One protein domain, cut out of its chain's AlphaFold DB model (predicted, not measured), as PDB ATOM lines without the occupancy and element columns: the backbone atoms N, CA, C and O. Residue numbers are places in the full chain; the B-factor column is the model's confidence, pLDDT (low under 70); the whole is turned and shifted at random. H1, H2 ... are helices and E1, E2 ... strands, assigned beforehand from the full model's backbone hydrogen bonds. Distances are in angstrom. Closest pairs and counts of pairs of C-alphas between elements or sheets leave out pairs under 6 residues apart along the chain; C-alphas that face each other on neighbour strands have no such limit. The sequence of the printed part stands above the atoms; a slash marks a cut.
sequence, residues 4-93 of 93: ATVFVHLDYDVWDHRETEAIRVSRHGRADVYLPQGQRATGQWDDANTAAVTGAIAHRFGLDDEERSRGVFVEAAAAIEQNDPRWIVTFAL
ATOM      1  N   ALA A   4      12.429 -41.750 -56.142       96.19
ATOM      2  CA  ALA A   4      13.381 -40.976 -55.362       96.19
ATOM      3  C   ALA A   4      12.638 -40.172 -54.299       96.19
ATOM      4  O   ALA A   4      11.728 -39.411 -54.617       96.19
ATOM      5  N   THR A   5      13.064 -40.325 -53.048       97.75
ATOM      6  CA  THR A   5      12.594 -39.512 -51.925       97.75
ATOM      7  C   THR A   5      13.672 -38.502 -51.568       97.75
ATOM      8  O   THR A   5      14.824 -38.872 -51.323       97.75
ATOM      9  N   VAL A   6      13.298 -37.230 -51.566       97.88
ATOM     10  CA  VAL A   6      14.162 -36.083 -51.296       97.88
ATOM     11  C   VAL A   6      13.577 -35.317 -50.118       97.88
ATOM     12  O   VAL A   6      12.380 -35.045 -50.093       97.88
ATOM     13  N   PHE A   7      14.412 -34.947 -49.157       97.38
ATOM     14  CA  PHE A   7      14.001 -34.137 -48.016       97.38
ATOM     15  C   PHE A   7      14.464 -32.700 -48.216       97.38
ATOM     16  O   PHE A   7      15.633 -32.465 -48.515       97.38
ATOM     17  N   VAL A   8      13.563 -31.741 -48.028       96.38
ATOM     18  CA  VAL A   8      13.885 -30.310 -47.987       96.38
ATOM     19  C   VAL A   8      13.766 -29.854 -46.544       96.38
ATOM     20  O   VAL A   8      12.668 -29.807 -45.998       96.38
ATOM     21  N   HIS A   9      14.902 -29.571 -45.921       94.94
ATOM     22  CA  HIS A   9      14.994 -29.151 -44.530       94.94
ATOM     23  C   HIS A   9      14.823 -27.646 -44.411       94.94
ATOM     24  O   HIS A   9      15.396 -26.877 -45.195       94.94
ATOM     25  N   LEU A  10      14.066 -27.262 -43.397       92.00
ATOM     26  CA  LEU A  10      13.784 -25.888 -43.051       92.00
ATOM     27  C   LEU A  10      14.611 -25.491 -41.826       92.00
ATOM     28  O   LEU A  10      14.911 -26.322 -40.970       92.00
ATOM     29  N   ASP A  11      14.976 -24.222 -41.756       88.69
ATOM     30  CA  ASP A  11      15.455 -23.585 -40.540       88.69
ATOM     31  C   ASP A  11      14.322 -22.735 -39.975       88.69
ATOM     32  O   ASP A  11      13.699 -21.955 -40.709       88.69
ATOM     33  N   TYR A  12      14.030 -22.921 -38.690       76.31
ATOM     34  CA  TYR A  12      13.126 -22.034 -37.971       76.31
ATOM     35  C   TYR A  12      13.923 -20.819 -37.532       76.31
ATOM     36  O   TYR A  12      14.856 -20.958 -36.739       76.31
ATOM     37  N   ASP A  13      13.521 -19.625 -37.967       69.38
ATOM     38  CA  ASP A  13      13.996 -18.435 -37.281       69.38
ATOM     39  C   ASP A  13      13.447 -18.470 -35.843       69.38
ATOM     40  O   ASP A  13      12.242 -18.392 -35.591       69.38
ATOM     41  N   VAL A  14      14.351 -18.640 -34.876       60.56
ATOM     42  CA  VAL A  14      14.024 -18.670 -33.443       60.56
ATOM     43  C   VAL A  14      13.412 -17.352 -32.955       60.56
ATOM     44  O   VAL A  14      12.782 -17.332 -31.895       60.56
ATOM     45  N   TRP A  15      13.568 -16.266 -33.716       60.88
ATOM     46  CA  TRP A  15      13.003 -14.952 -33.421       60.88
ATOM     47  C   TRP A  15      11.659 -14.709 -34.116       60.88
ATOM     48  O   TRP A  15      10.827 -13.995 -33.554       60.88
ATOM     49  N   ASP A  16      11.409 -15.344 -35.266       63.41
ATOM     50  CA  ASP A  16      10.120 -15.317 -35.962       63.41
ATOM     51  C   ASP A  16       9.730 -16.701 -36.500       63.41
ATOM     52  O   ASP A  16      10.048 -17.109 -37.611       63.41
ATOM     53  N   HIS A  17       8.924 -17.406 -35.714       58.53
ATOM     54  CA  HIS A  17       8.381 -18.725 -36.039       58.53
ATOM     55  C   HIS A  17       7.439 -18.732 -37.260       58.53
ATOM     56  O   HIS A  17       6.947 -19.798 -37.636       58.53
ATOM     57  N   ARG A  18       7.143 -17.569 -37.861       58.38
ATOM     58  CA  ARG A  18       6.317 -17.451 -39.071       58.38
ATOM     59  C   ARG A  18       7.130 -17.423 -40.356       58.38
ATOM     60  O   ARG A  18       6.556 -17.725 -41.399       58.38
ATOM     61  N   GLU A  19       8.417 -17.094 -40.301       70.56
ATOM     62  CA  GLU A  19       9.297 -17.151 -41.464       70.56
ATOM     63  C   GLU A  19      10.303 -18.283 -41.282       70.56
ATOM     64  O   GLU A  19      11.225 -18.214 -40.474       70.56
ATOM     65  N   THR A  20      10.116 -19.353 -42.053       83.25
ATOM     66  CA  THR A  20      11.103 -20.429 -42.136       83.25
ATOM     67  C   THR A  20      11.766 -20.453 -43.490       83.25
ATOM     68  O   THR A  20      11.149 -20.152 -44.518       83.25
ATOM     69  N   GLU A  21      13.030 -20.850 -43.491       90.44
ATOM     70  CA  GLU A  21      13.878 -20.840 -44.671       90.44
ATOM     71  C   GLU A  21      14.233 -22.270 -45.087       90.44
ATOM     72  O   GLU A  21      14.700 -23.056 -44.270       90.44
ATOM     73  N   ALA A  22      14.079 -22.623 -46.364       93.38
ATOM     74  CA  ALA A  22      14.662 -23.858 -46.882       93.38
ATOM     75  C   ALA A  22      16.183 -23.713 -46.971       93.38
ATOM     76  O   ALA A  22      16.698 -22.928 -47.770       93.38
ATOM     77  N   ILE A  23      16.907 -24.510 -46.188       94.44
ATOM     78  CA  ILE A  23      18.363 -24.375 -46.037       94.44
ATOM     79  C   ILE A  23      19.154 -25.535 -46.628       94.44
ATOM     80  O   ILE A  23      20.331 -25.369 -46.958       94.44
ATOM     81  N   ARG A  24      18.548 -26.719 -46.746       96.00
ATOM     82  CA  ARG A  24      19.277 -27.945 -47.082       96.00
ATOM     83  C   ARG A  24      18.379 -28.963 -47.764       96.00
ATOM     84  O   ARG A  24      17.227 -29.135 -47.385       96.00
ATOM     85  N   VAL A  25      18.941 -29.690 -48.720       97.38
ATOM     86  CA  VAL A  25      18.328 -30.856 -49.351       97.38
ATOM     87  C   VAL A  25      19.126 -32.105 -48.992       97.38
ATOM     88  O   VAL A  25      20.349 -32.100 -49.110       97.38
ATOM     89  N   SER A  26      18.450 -33.171 -48.567       97.31
ATOM     90  CA  SER A  26      19.077 -34.470 -48.299       97.31
ATOM     91  C   SER A  26      18.375 -35.599 -49.049       97.31
ATOM     92  O   SER A  26      17.196 -35.518 -49.409       97.31
ATOM     93  N   ARG A  27      19.124 -36.666 -49.328       95.94
ATOM     94  CA  ARG A  27      18.617 -37.874 -49.983       95.94
ATOM     95  C   ARG A  27      19.465 -39.075 -49.588       95.94
ATOM     96  O   ARG A  27      20.687 -38.986 -49.514       95.94
ATOM     97  N   HIS A  28      18.815 -40.219 -49.382       93.94
ATOM     98  CA  HIS A  28      19.504 -41.448 -49.002       93.94
ATOM     99  C   HIS A  28      20.608 -41.823 -50.006       93.94
ATOM    100  O   HIS A  28      20.385 -41.831 -51.217       93.94
ATOM    101  N   GLY A  29      21.796 -42.144 -49.487       91.44
ATOM    102  CA  GLY A  29      22.958 -42.518 -50.294       91.44
ATOM    103  C   GLY A  29      23.657 -41.351 -51.001       91.44
ATOM    104  O   GLY A  29      24.553 -41.596 -51.806       91.44
ATOM    105  N   ARG A  30      23.276 -40.097 -50.718       93.25
ATOM    106  CA  ARG A  30      23.916 -38.889 -51.255       93.25
ATOM    107  C   ARG A  30      24.345 -37.953 -50.132       93.25
ATOM    108  O   ARG A  30      23.800 -37.997 -49.035       93.25
ATOM    109  N   ALA A  31      25.343 -37.123 -50.422       94.94
ATOM    110  CA  ALA A  31      25.721 -36.036 -49.533       94.94
ATOM    111  C   ALA A  31      24.632 -34.955 -49.525       94.94
ATOM    112  O   ALA A  31      24.006 -34.688 -50.554       94.94
ATOM    113  N   ASP A  32      24.449 -34.324 -48.370       96.69
ATOM    114  CA  ASP A  32      23.534 -33.199 -48.220       96.69
ATOM    115  C   ASP A  32      23.987 -32.003 -49.066       96.69
ATOM    116  O   ASP A  32      25.178 -31.686 -49.158       96.69
ATOM    117  N   VAL A  33      23.017 -31.290 -49.632       96.75
ATOM    118  CA  VAL A  33      23.233 -30.060 -50.394       96.75
ATOM    119  C   VAL A  33      22.697 -28.887 -49.588       96.75
ATOM    120  O   VAL A  33      21.490 -28.754 -49.405       96.75
ATOM    121  N   TYR A  34      23.584 -28.010 -49.126       95.94
ATOM    122  CA  TYR A  34      23.190 -26.755 -48.487       95.94
ATOM    123  C   TYR A  34      22.856 -25.706 -49.547       95.94
ATOM    124  O   TYR A  34      23.638 -25.459 -50.467       95.94
ATOM    125  N   LEU A  35      21.690 -25.080 -49.410       93.25
ATOM    126  CA  LEU A  35      21.192 -24.089 -50.349       93.25
ATOM    127  C   LEU A  35      21.943 -22.756 -50.153       93.25
ATOM    128  O   LEU A  35      22.040 -22.263 -49.020       93.25
ATOM    129  N   PRO A  36      22.484 -22.144 -51.224       88.38
ATOM    130  CA  PRO A  36      23.075 -20.807 -51.151       88.38
ATOM    131  C   PRO A  36      22.024 -19.776 -50.730       88.38
ATOM    132  O   PRO A  36      20.913 -19.848 -51.239       88.38
ATOM    133  N   GLN A  37      22.374 -18.787 -49.894       83.31
ATOM    134  CA  GLN A  37      21.426 -17.787 -49.354       83.31
ATOM    135  C   GLN A  37      20.475 -17.184 -50.409       83.31
ATOM    136  O   GLN A  37      19.275 -17.138 -50.194       83.31
ATOM    137  N   GLY A  38      20.965 -16.814 -51.600       83.62
ATOM    138  CA  GLY A  38      20.121 -16.256 -52.673       83.62
ATOM    139  C   GLY A  38      19.188 -17.249 -53.389       83.62
ATOM    140  O   GLY A  38      18.503 -16.868 -54.333       83.62
ATOM    141  N   GLN A  39      19.204 -18.526 -53.011       85.19
ATOM    142  CA  GLN A  39      18.355 -19.595 -53.554       85.19
ATOM    143  C   GLN A  39      17.507 -20.262 -52.468       85.19
ATOM    144  O   GLN A  39      16.808 -21.237 -52.748       85.19
ATOM    145  N   ARG A  40      17.584 -19.760 -51.234       88.25
ATOM    146  CA  ARG A  40      16.763 -20.230 -50.133       88.25
ATOM    147  C   ARG A  40      15.387 -19.596 -50.248       88.25
ATOM    148  O   ARG A  40      15.258 -18.383 -50.395       88.25
ATOM    149  N   ALA A  41      14.360 -20.433 -50.255       88.69
ATOM    150  CA  ALA A  41      12.991 -19.952 -50.202       88.69
ATOM    151  C   ALA A  41      12.638 -19.663 -48.744       88.69
ATOM    152  O   ALA A  41      12.882 -20.508 -47.883       88.69
ATOM    153  N   THR A  42      12.055 -18.499 -48.486       87.25
ATOM    154  CA  THR A  42      11.483 -18.130 -47.191       87.25
ATOM    155  C   THR A  42       9.962 -18.109 -47.285       87.25
ATOM    156  O   THR A  42       9.400 -17.938 -48.370       87.25
ATOM    157  N   GLY A  43       9.283 -18.298 -46.157       82.56
ATOM    158  CA  GLY A  43       7.837 -18.117 -46.075       82.56
ATOM    159  C   GLY A  43       7.183 -18.984 -45.011       82.56
ATOM    160  O   GLY A  43       7.858 -19.530 -44.139       82.56
ATOM    161  N   GLN A  44       5.861 -19.108 -45.122       81.88
ATOM    162  CA  GLN A  44       5.049 -20.045 -44.350       81.88
ATOM    163  C   GLN A  44       4.966 -21.374 -45.105       81.88
ATOM    164  O   GLN A  44       4.757 -21.390 -46.320       81.88
ATOM    165  N   TRP A  45       5.194 -22.482 -44.397       84.00
ATOM    166  CA  TRP A  45       5.367 -23.807 -45.001       84.00
ATOM    167  C   TRP A  45       4.239 -24.784 -44.653       84.00
ATOM    168  O   TRP A  45       4.478 -25.983 -44.518       84.00
ATOM    169  N   ASP A  46       3.022 -24.279 -44.469       74.50
ATOM    170  CA  ASP A  46       1.832 -25.041 -44.083       74.50
ATOM    171  C   ASP A  46       0.728 -25.062 -45.162       74.50
ATOM    172  O   ASP A  46      -0.357 -25.593 -44.910       74.50
ATOM    173  N   ASP A  47       0.992 -24.559 -46.379       74.69
ATOM    174  CA  ASP A  47      -0.002 -24.451 -47.454       74.69
ATOM    175  C   ASP A  47       0.325 -25.257 -48.738       74.69
ATOM    176  O   ASP A  47       1.371 -25.891 -48.895       74.69
ATOM    177  N   ALA A  48      -0.619 -25.272 -49.687       72.38
ATOM    178  CA  ALA A  48      -0.476 -25.993 -50.956       72.38
ATOM    179  C   ALA A  48       0.554 -25.361 -51.917       72.38
ATOM    180  O   ALA A  48       1.151 -26.071 -52.729       72.38
ATOM    181  N   ASN A  49       0.787 -24.047 -51.832       81.31
ATOM    182  CA  ASN A  49       1.844 -23.377 -52.594       81.31
ATOM    183  C   ASN A  49       3.224 -23.834 -52.105       81.31
ATOM    184  O   ASN A  49       4.140 -24.003 -52.916       81.31
ATOM    185  N   THR A  50       3.359 -24.122 -50.810       87.75
ATOM    186  CA  THR A  50       4.575 -24.688 -50.229       87.75
ATOM    187  C   THR A  50       4.960 -26.016 -50.886       87.75
ATOM    188  O   THR A  50       6.132 -26.225 -51.205       87.75
ATOM    189  N   ALA A  51       3.997 -26.903 -51.160       90.00
ATOM    190  CA  ALA A  51       4.269 -28.190 -51.805       90.00
ATOM    191  C   ALA A  51       4.927 -28.016 -53.189       90.00
ATOM    192  O   ALA A  51       5.895 -28.709 -53.511       90.00
ATOM    193  N   ALA A  52       4.455 -27.048 -53.981       90.81
ATOM    194  CA  ALA A  52       5.017 -26.740 -55.296       90.81
ATOM    195  C   ALA A  52       6.434 -26.147 -55.200       90.81
ATOM    196  O   ALA A  52       7.332 -26.573 -55.931       90.81
ATOM    197  N   VAL A  53       6.659 -25.207 -54.274       93.00
ATOM    198  CA  VAL A  53       7.987 -24.612 -54.023       93.00
ATOM    199  C   VAL A  53       8.981 -25.684 -53.576       93.00
ATOM    200  O   VAL A  53      10.077 -25.792 -54.130       93.00
ATOM    201  N   THR A  54       8.577 -26.530 -52.631       94.00
ATOM    202  CA  THR A  54       9.382 -27.655 -52.151       94.00
ATOM    203  C   THR A  54       9.713 -28.620 -53.285       94.00
ATOM    204  O   THR A  54      10.867 -29.018 -53.441       94.00
ATOM    205  N   GLY A  55       8.721 -28.960 -54.112       95.00
ATOM    206  CA  GLY A  55       8.903 -29.795 -55.293       95.00
ATOM    207  C   GLY A  55       9.956 -29.226 -56.243       95.00
ATOM    208  O   GLY A  55      10.856 -29.951 -56.664       95.00
ATOM    209  N   ALA A  56       9.913 -27.922 -56.521       95.06
ATOM    210  CA  ALA A  56      10.892 -27.259 -57.381       95.06
ATOM    211  C   ALA A  56      12.314 -27.277 -56.788       95.06
ATOM    212  O   ALA A  56      13.280 -27.539 -57.513       95.06
ATOM    213  N   ILE A  57      12.456 -27.048 -55.478       95.75
ATOM    214  CA  ILE A  57      13.743 -27.134 -54.768       95.75
ATOM    215  C   ILE A  57      14.283 -28.568 -54.825       95.75
ATOM    216  O   ILE A  57      15.409 -28.794 -55.272       95.75
ATOM    217  N   ALA A  58      13.474 -29.549 -54.430       96.75
ATOM    218  CA  ALA A  58      13.861 -30.954 -54.414       96.75
ATOM    219  C   ALA A  58      14.234 -31.460 -55.813       96.75
ATOM    220  O   ALA A  58      15.242 -32.148 -55.969       96.75
ATOM    221  N   HIS A  59      13.483 -31.055 -56.840       96.62
ATOM    222  CA  HIS A  59      13.796 -31.384 -58.226       96.62
ATOM    223  C   HIS A  59      15.136 -30.779 -58.645       96.62
ATOM    224  O   HIS A  59      15.940 -31.438 -59.290       96.62
ATOM    225  N   ARG A  60      15.412 -29.524 -58.275       95.38
ATOM    226  CA  ARG A  60      16.630 -28.822 -58.690       95.38
ATOM    227  C   ARG A  60      17.898 -29.337 -58.009       95.38
ATOM    228  O   ARG A  60      18.927 -29.381 -58.678       95.38
ATOM    229  N   PHE A  61      17.832 -29.661 -56.718       95.50
ATOM    230  CA  PHE A  61      19.018 -29.942 -55.896       95.50
ATOM    231  C   PHE A  61      19.107 -31.384 -55.380       95.50
ATOM    232  O   PHE A  61      20.186 -31.808 -54.978       95.50
ATOM    233  N   GLY A  62      18.004 -32.136 -55.362       95.31
ATOM    234  CA  GLY A  62      17.962 -33.514 -54.850       95.31
ATOM    235  C   GLY A  62      18.102 -34.600 -55.920       95.31
ATOM    236  O   GLY A  62      18.323 -35.773 -55.595       95.31
ATOM    237  N   LEU A  63      17.991 -34.213 -57.189       95.81
ATOM    238  CA  LEU A  63      18.093 -35.087 -58.352       95.81
ATOM    239  C   LEU A  63      19.328 -34.716 -59.184       95.81
ATOM    240  O   LEU A  63      19.681 -33.541 -59.289       95.81
ATOM    241  N   ASP A  64      19.977 -35.720 -59.770       94.38
ATOM    242  CA  ASP A  64      21.054 -35.492 -60.742       94.38
ATOM    243  C   ASP A  64      20.498 -35.143 -62.136       94.38
ATOM    244  O   ASP A  64      19.289 -35.052 -62.337       94.38
ATOM    245  N   ASP A  65      21.372 -34.896 -63.109       94.62
ATOM    246  CA  ASP A  65      20.970 -34.478 -64.459       94.62
ATOM    247  C   ASP A  65      20.079 -35.508 -65.166       94.62
ATOM    248  O   ASP A  65      19.097 -35.137 -65.813       94.62
ATOM    249  N   GLU A  66      20.388 -36.798 -65.016       94.81
ATOM    250  CA  GLU A  66      19.624 -37.877 -65.637       94.81
ATOM    251  C   GLU A  66      18.258 -38.015 -64.962       94.81
ATOM    252  O   GLU A  66      17.224 -38.042 -65.632       94.81
ATOM    253  N   GLU A  67      18.232 -38.044 -63.633       95.44
ATOM    254  CA  GLU A  67      17.014 -38.125 -62.834       95.44
ATOM    255  C   GLU A  67      16.102 -36.923 -63.061       95.44
ATOM    256  O   GLU A  67      14.905 -37.114 -63.238       95.44
ATOM    257  N   ARG A  68      16.640 -35.700 -63.134       95.44
ATOM    258  CA  ARG A  68      15.852 -34.490 -63.433       95.44
ATOM    259  C   ARG A  68      15.193 -34.535 -64.804       95.44
ATOM    260  O   ARG A  68      14.128 -33.960 -64.981       95.44
ATOM    261  N   SER A  69      15.812 -35.195 -65.781       95.31
ATOM    262  CA  SER A  69      15.247 -35.280 -67.132       95.31
ATOM    263  C   SER A  69      14.017 -36.192 -67.227       95.31
ATOM    264  O   SER A  69      13.195 -36.016 -68.125       95.31
ATOM    265  N   ARG A  70      13.880 -37.150 -66.301       95.00
ATOM    266  CA  ARG A  70      12.802 -38.158 -66.281       95.00
ATOM    267  C   ARG A  70      11.909 -38.105 -65.041       95.00
ATOM    268  O   ARG A  70      10.874 -38.761 -65.014       95.00
ATOM    269  N   GLY A  71      12.317 -37.350 -64.026       94.19
ATOM    270  CA  GLY A  71      11.670 -37.267 -62.729       94.19
ATOM    271  C   GLY A  71      10.305 -36.607 -62.820       94.19
ATOM    272  O   GLY A  71      10.188 -35.434 -63.165       94.19
ATOM    273  N   VAL A  72       9.266 -37.350 -62.458       96.06
ATOM    274  CA  VAL A  72       7.899 -36.831 -62.368       96.06
ATOM    275  C   VAL A  72       7.562 -36.614 -60.901       96.06
ATOM    276  O   VAL A  72       7.637 -37.550 -60.106       96.06
ATOM    277  N   PHE A  73       7.206 -35.381 -60.537       96.12
ATOM    278  CA  PHE A  73       6.734 -35.056 -59.191       96.12
ATOM    279  C   PHE A  73       5.463 -35.855 -58.874       96.12
ATOM    280  O   PHE A  73       4.491 -35.787 -59.627       96.12
ATOM    281  N   VAL A  74       5.488 -36.613 -57.778       96.25
ATOM    282  CA  VAL A  74       4.351 -37.423 -57.318       96.25
ATOM    283  C   VAL A  74       3.621 -36.696 -56.201       96.25
ATOM    284  O   VAL A  74       2.427 -36.437 -56.304       96.25
ATOM    285  N   GLU A  75       4.349 -36.359 -55.138       94.94
ATOM    286  CA  GLU A  75       3.790 -35.722 -53.952       94.94
ATOM    287  C   GLU A  75       4.863 -34.983 -53.150       94.94
ATOM    288  O   GLU A  75       6.062 -35.263 -53.258       94.94
ATOM    289  N   ALA A  76       4.401 -34.067 -52.302       94.81
ATOM    290  CA  ALA A  76       5.180 -33.478 -51.229       94.81
ATOM    291  C   ALA A  76       4.332 -33.463 -49.954       94.81
ATOM    292  O   ALA A  76       3.174 -33.046 -49.986       94.81
ATOM    293  N   ALA A  77       4.913 -33.905 -48.844       93.56
ATOM    294  CA  ALA A  77       4.261 -33.963 -47.545       93.56
ATOM    295  C   ALA A  77       5.107 -33.253 -46.489       93.56
ATOM    296  O   ALA A  77       6.322 -33.452 -46.405       93.56
ATOM    297  N   ALA A  78       4.456 -32.441 -45.663       90.12
ATOM    298  CA  ALA A  78       5.105 -31.753 -44.563       90.12
ATOM    299  C   ALA A  78       5.384 -32.740 -43.413       90.12
ATOM    300  O   ALA A  78       4.490 -33.446 -42.948       90.12
ATOM    301  N   ALA A  79       6.629 -32.777 -42.947       89.44
ATOM    302  CA  ALA A  79       7.092 -33.503 -41.768       89.44
ATOM    303  C   ALA A  79       7.732 -32.490 -40.810       89.44
ATOM    304  O   ALA A  79       8.950 -32.416 -40.639       89.44
ATOM    305  N   ILE A  80       6.880 -31.632 -40.257       82.94
ATOM    306  CA  ILE A  80       7.286 -30.493 -39.440       82.94
ATOM    307  C   ILE A  80       7.457 -30.948 -37.989       82.94
ATOM    308  O   ILE A  80       6.521 -30.928 -37.192       82.94
ATOM    309  N   GLU A  81       8.662 -31.412 -37.667       77.75
ATOM    310  CA  GLU A  81       9.078 -31.753 -36.307       77.75
ATOM    311  C   GLU A  81       9.813 -30.574 -35.657       77.75
ATOM    312  O   GLU A  81      10.482 -29.799 -36.335       77.75
ATOM    313  N   GLN A  82       9.744 -30.452 -34.326       75.00
ATOM    314  CA  GLN A  82      10.316 -29.307 -33.600       75.00
ATOM    315  C   GLN A  82      11.835 -29.135 -33.800       75.00
ATOM    316  O   GLN A  82      12.327 -28.014 -33.743       75.00
ATOM    317  N   ASN A  83      12.575 -30.228 -34.030       80.31
ATOM    318  CA  ASN A  83      14.043 -30.217 -34.120       80.31
ATOM    319  C   ASN A  83      14.593 -30.399 -35.547       80.31
ATOM    320  O   ASN A  83      15.787 -30.206 -35.757       80.31
ATOM    321  N   ASP A  84      13.761 -30.816 -36.505       85.81
ATOM    322  CA  ASP A  84      14.140 -31.010 -37.915       85.81
ATOM    323  C   ASP A  84      12.898 -30.834 -38.804       85.81
ATOM    324  O   ASP A  84      12.378 -31.809 -39.358       85.81
ATOM    325  N   PRO A  85      12.356 -29.609 -38.903       89.12
ATOM    326  CA  PRO A  85      11.233 -29.349 -39.786       89.12
ATOM    327  C   PRO A  85      11.654 -29.579 -41.230       89.12
ATOM    328  O   PRO A  85      12.644 -29.030 -41.718       89.12
ATOM    329  N   ARG A  86      10.895 -30.399 -41.945       92.56
ATOM    330  CA  ARG A  86      11.223 -30.717 -43.330       92.56
ATOM    331  C   ARG A  86       9.994 -31.069 -44.129       92.56
ATOM    332  O   ARG A  86       8.957 -31.443 -43.595       92.56
ATOM    333  N   TRP A  87      10.157 -31.024 -45.434       94.69
ATOM    334  CA  TRP A  87       9.223 -31.613 -46.369       94.69
ATOM    335  C   TRP A  87       9.828 -32.850 -47.011       94.69
ATOM    336  O   TRP A  87      11.010 -32.878 -47.353       94.69
ATOM    337  N   ILE A  88       8.997 -33.870 -47.187       96.00
ATOM    338  CA  ILE A  88       9.326 -35.115 -47.869       96.00
ATOM    339  C   ILE A  88       8.744 -35.021 -49.274       96.00
ATOM    340  O   ILE A  88       7.534 -34.884 -49.426       96.00
ATOM    341  N   VAL A  89       9.594 -35.084 -50.293       97.44
ATOM    342  CA  VAL A  89       9.204 -34.990 -51.701       97.44
ATOM    343  C   VAL A  89       9.498 -36.300 -52.408       97.44
ATOM    344  O   VAL A  89      10.617 -36.810 -52.334       97.44
ATOM    345  N   THR A  90       8.516 -36.816 -53.139       97.88
ATOM    346  CA  THR A  90       8.634 -38.070 -53.886       97.88
ATOM    347  C   THR A  90       8.567 -37.807 -55.387       97.88
ATOM    348  O   THR A  90       7.636 -37.170 -55.885       97.88
ATOM    349  N   PHE A  91       9.539 -38.350 -56.120       97.50
ATOM    350  CA  PHE A  91       9.570 -38.383 -57.582       97.50
ATOM    351  C   PHE A  91       9.495 -39.821 -58.088       97.50
ATOM    352  O   PHE A  91      10.103 -40.722 -57.505       97.50
ATOM    353  N   ALA A  92       8.808 -40.023 -59.207       97.31
ATOM    354  CA  ALA A  92       8.907 -41.245 -59.991       97.31
ATOM    355  C   ALA A  92       9.993 -41.077 -61.069       97.31
ATOM    356  O   ALA A  92      10.024 -40.045 -61.738       97.31
ATOM    357  N   LEU A  93      10.878 -42.071 -61.206       94.50
ATOM    358  CA  LEU A  93      12.044 -42.091 -62.103       94.50
ATOM    359  C   LEU A  93      11.964 -43.211 -63.147       94.50
ATOM    360  O   LEU A  93      11.478 -44.319 -62.796       94.50
TER     361      LEU A  93
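What this domain is: This is residues 4 to 93 of the 93 residues of an uncharacterized protein of Mycobacterium syngnathidarum (UniProt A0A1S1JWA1). A strongly twisted antiparallel sheet, order E2 E1 E4 E3, curls round one helix, H1, in two layers, a helix on one face of a sheet. Residues 27 to 47, a long link, are tied to E2 by short pairings. The 90 printed residues run E1 E2 H1 H2 E3 E4, class mixed, compact with radius of gyration of the C-alphas 12.4 A, spanning 40 by 25 by 22 A.

Where its parts are: E1 is residues 4 to 12, 25.7 A, from C-alpha 4 at (13.381, -40.976, -55.362); E2 is 20 to 26; E3 is 72 to 80, 23.8 A; E4 is 85 to 92, ending at C-alpha 92 (8.907, -41.245, -59.991). H1 is 48 to 61, 20.5 A; H2 is 65 to 70.

How they stand to each other: E1 and E4 are antiparallel, N 6 and O 89 2.8 A apart. E1 and E2 form a hairpin, N 9 and O 24 2.8 A apart; so do E3 and E4, N 77 and O 88 2.9 A apart. H1 is on the sheet; its closest C-alphas with E3 are Ala 51 and Ala 76, 5.4 A. H2 only grazes the sheet with residues 67 to 70. Within hydrogen-bond range are 9 of 10 O i to N i+4 pairs in H1, 1 of 2 in H2.

The domain as a whole: The farthest C-alphas, Trp 15 and Arg 70, are 40.2 A apart. The printed part has no cut; residues 13 to 18 have pLDDT under 70.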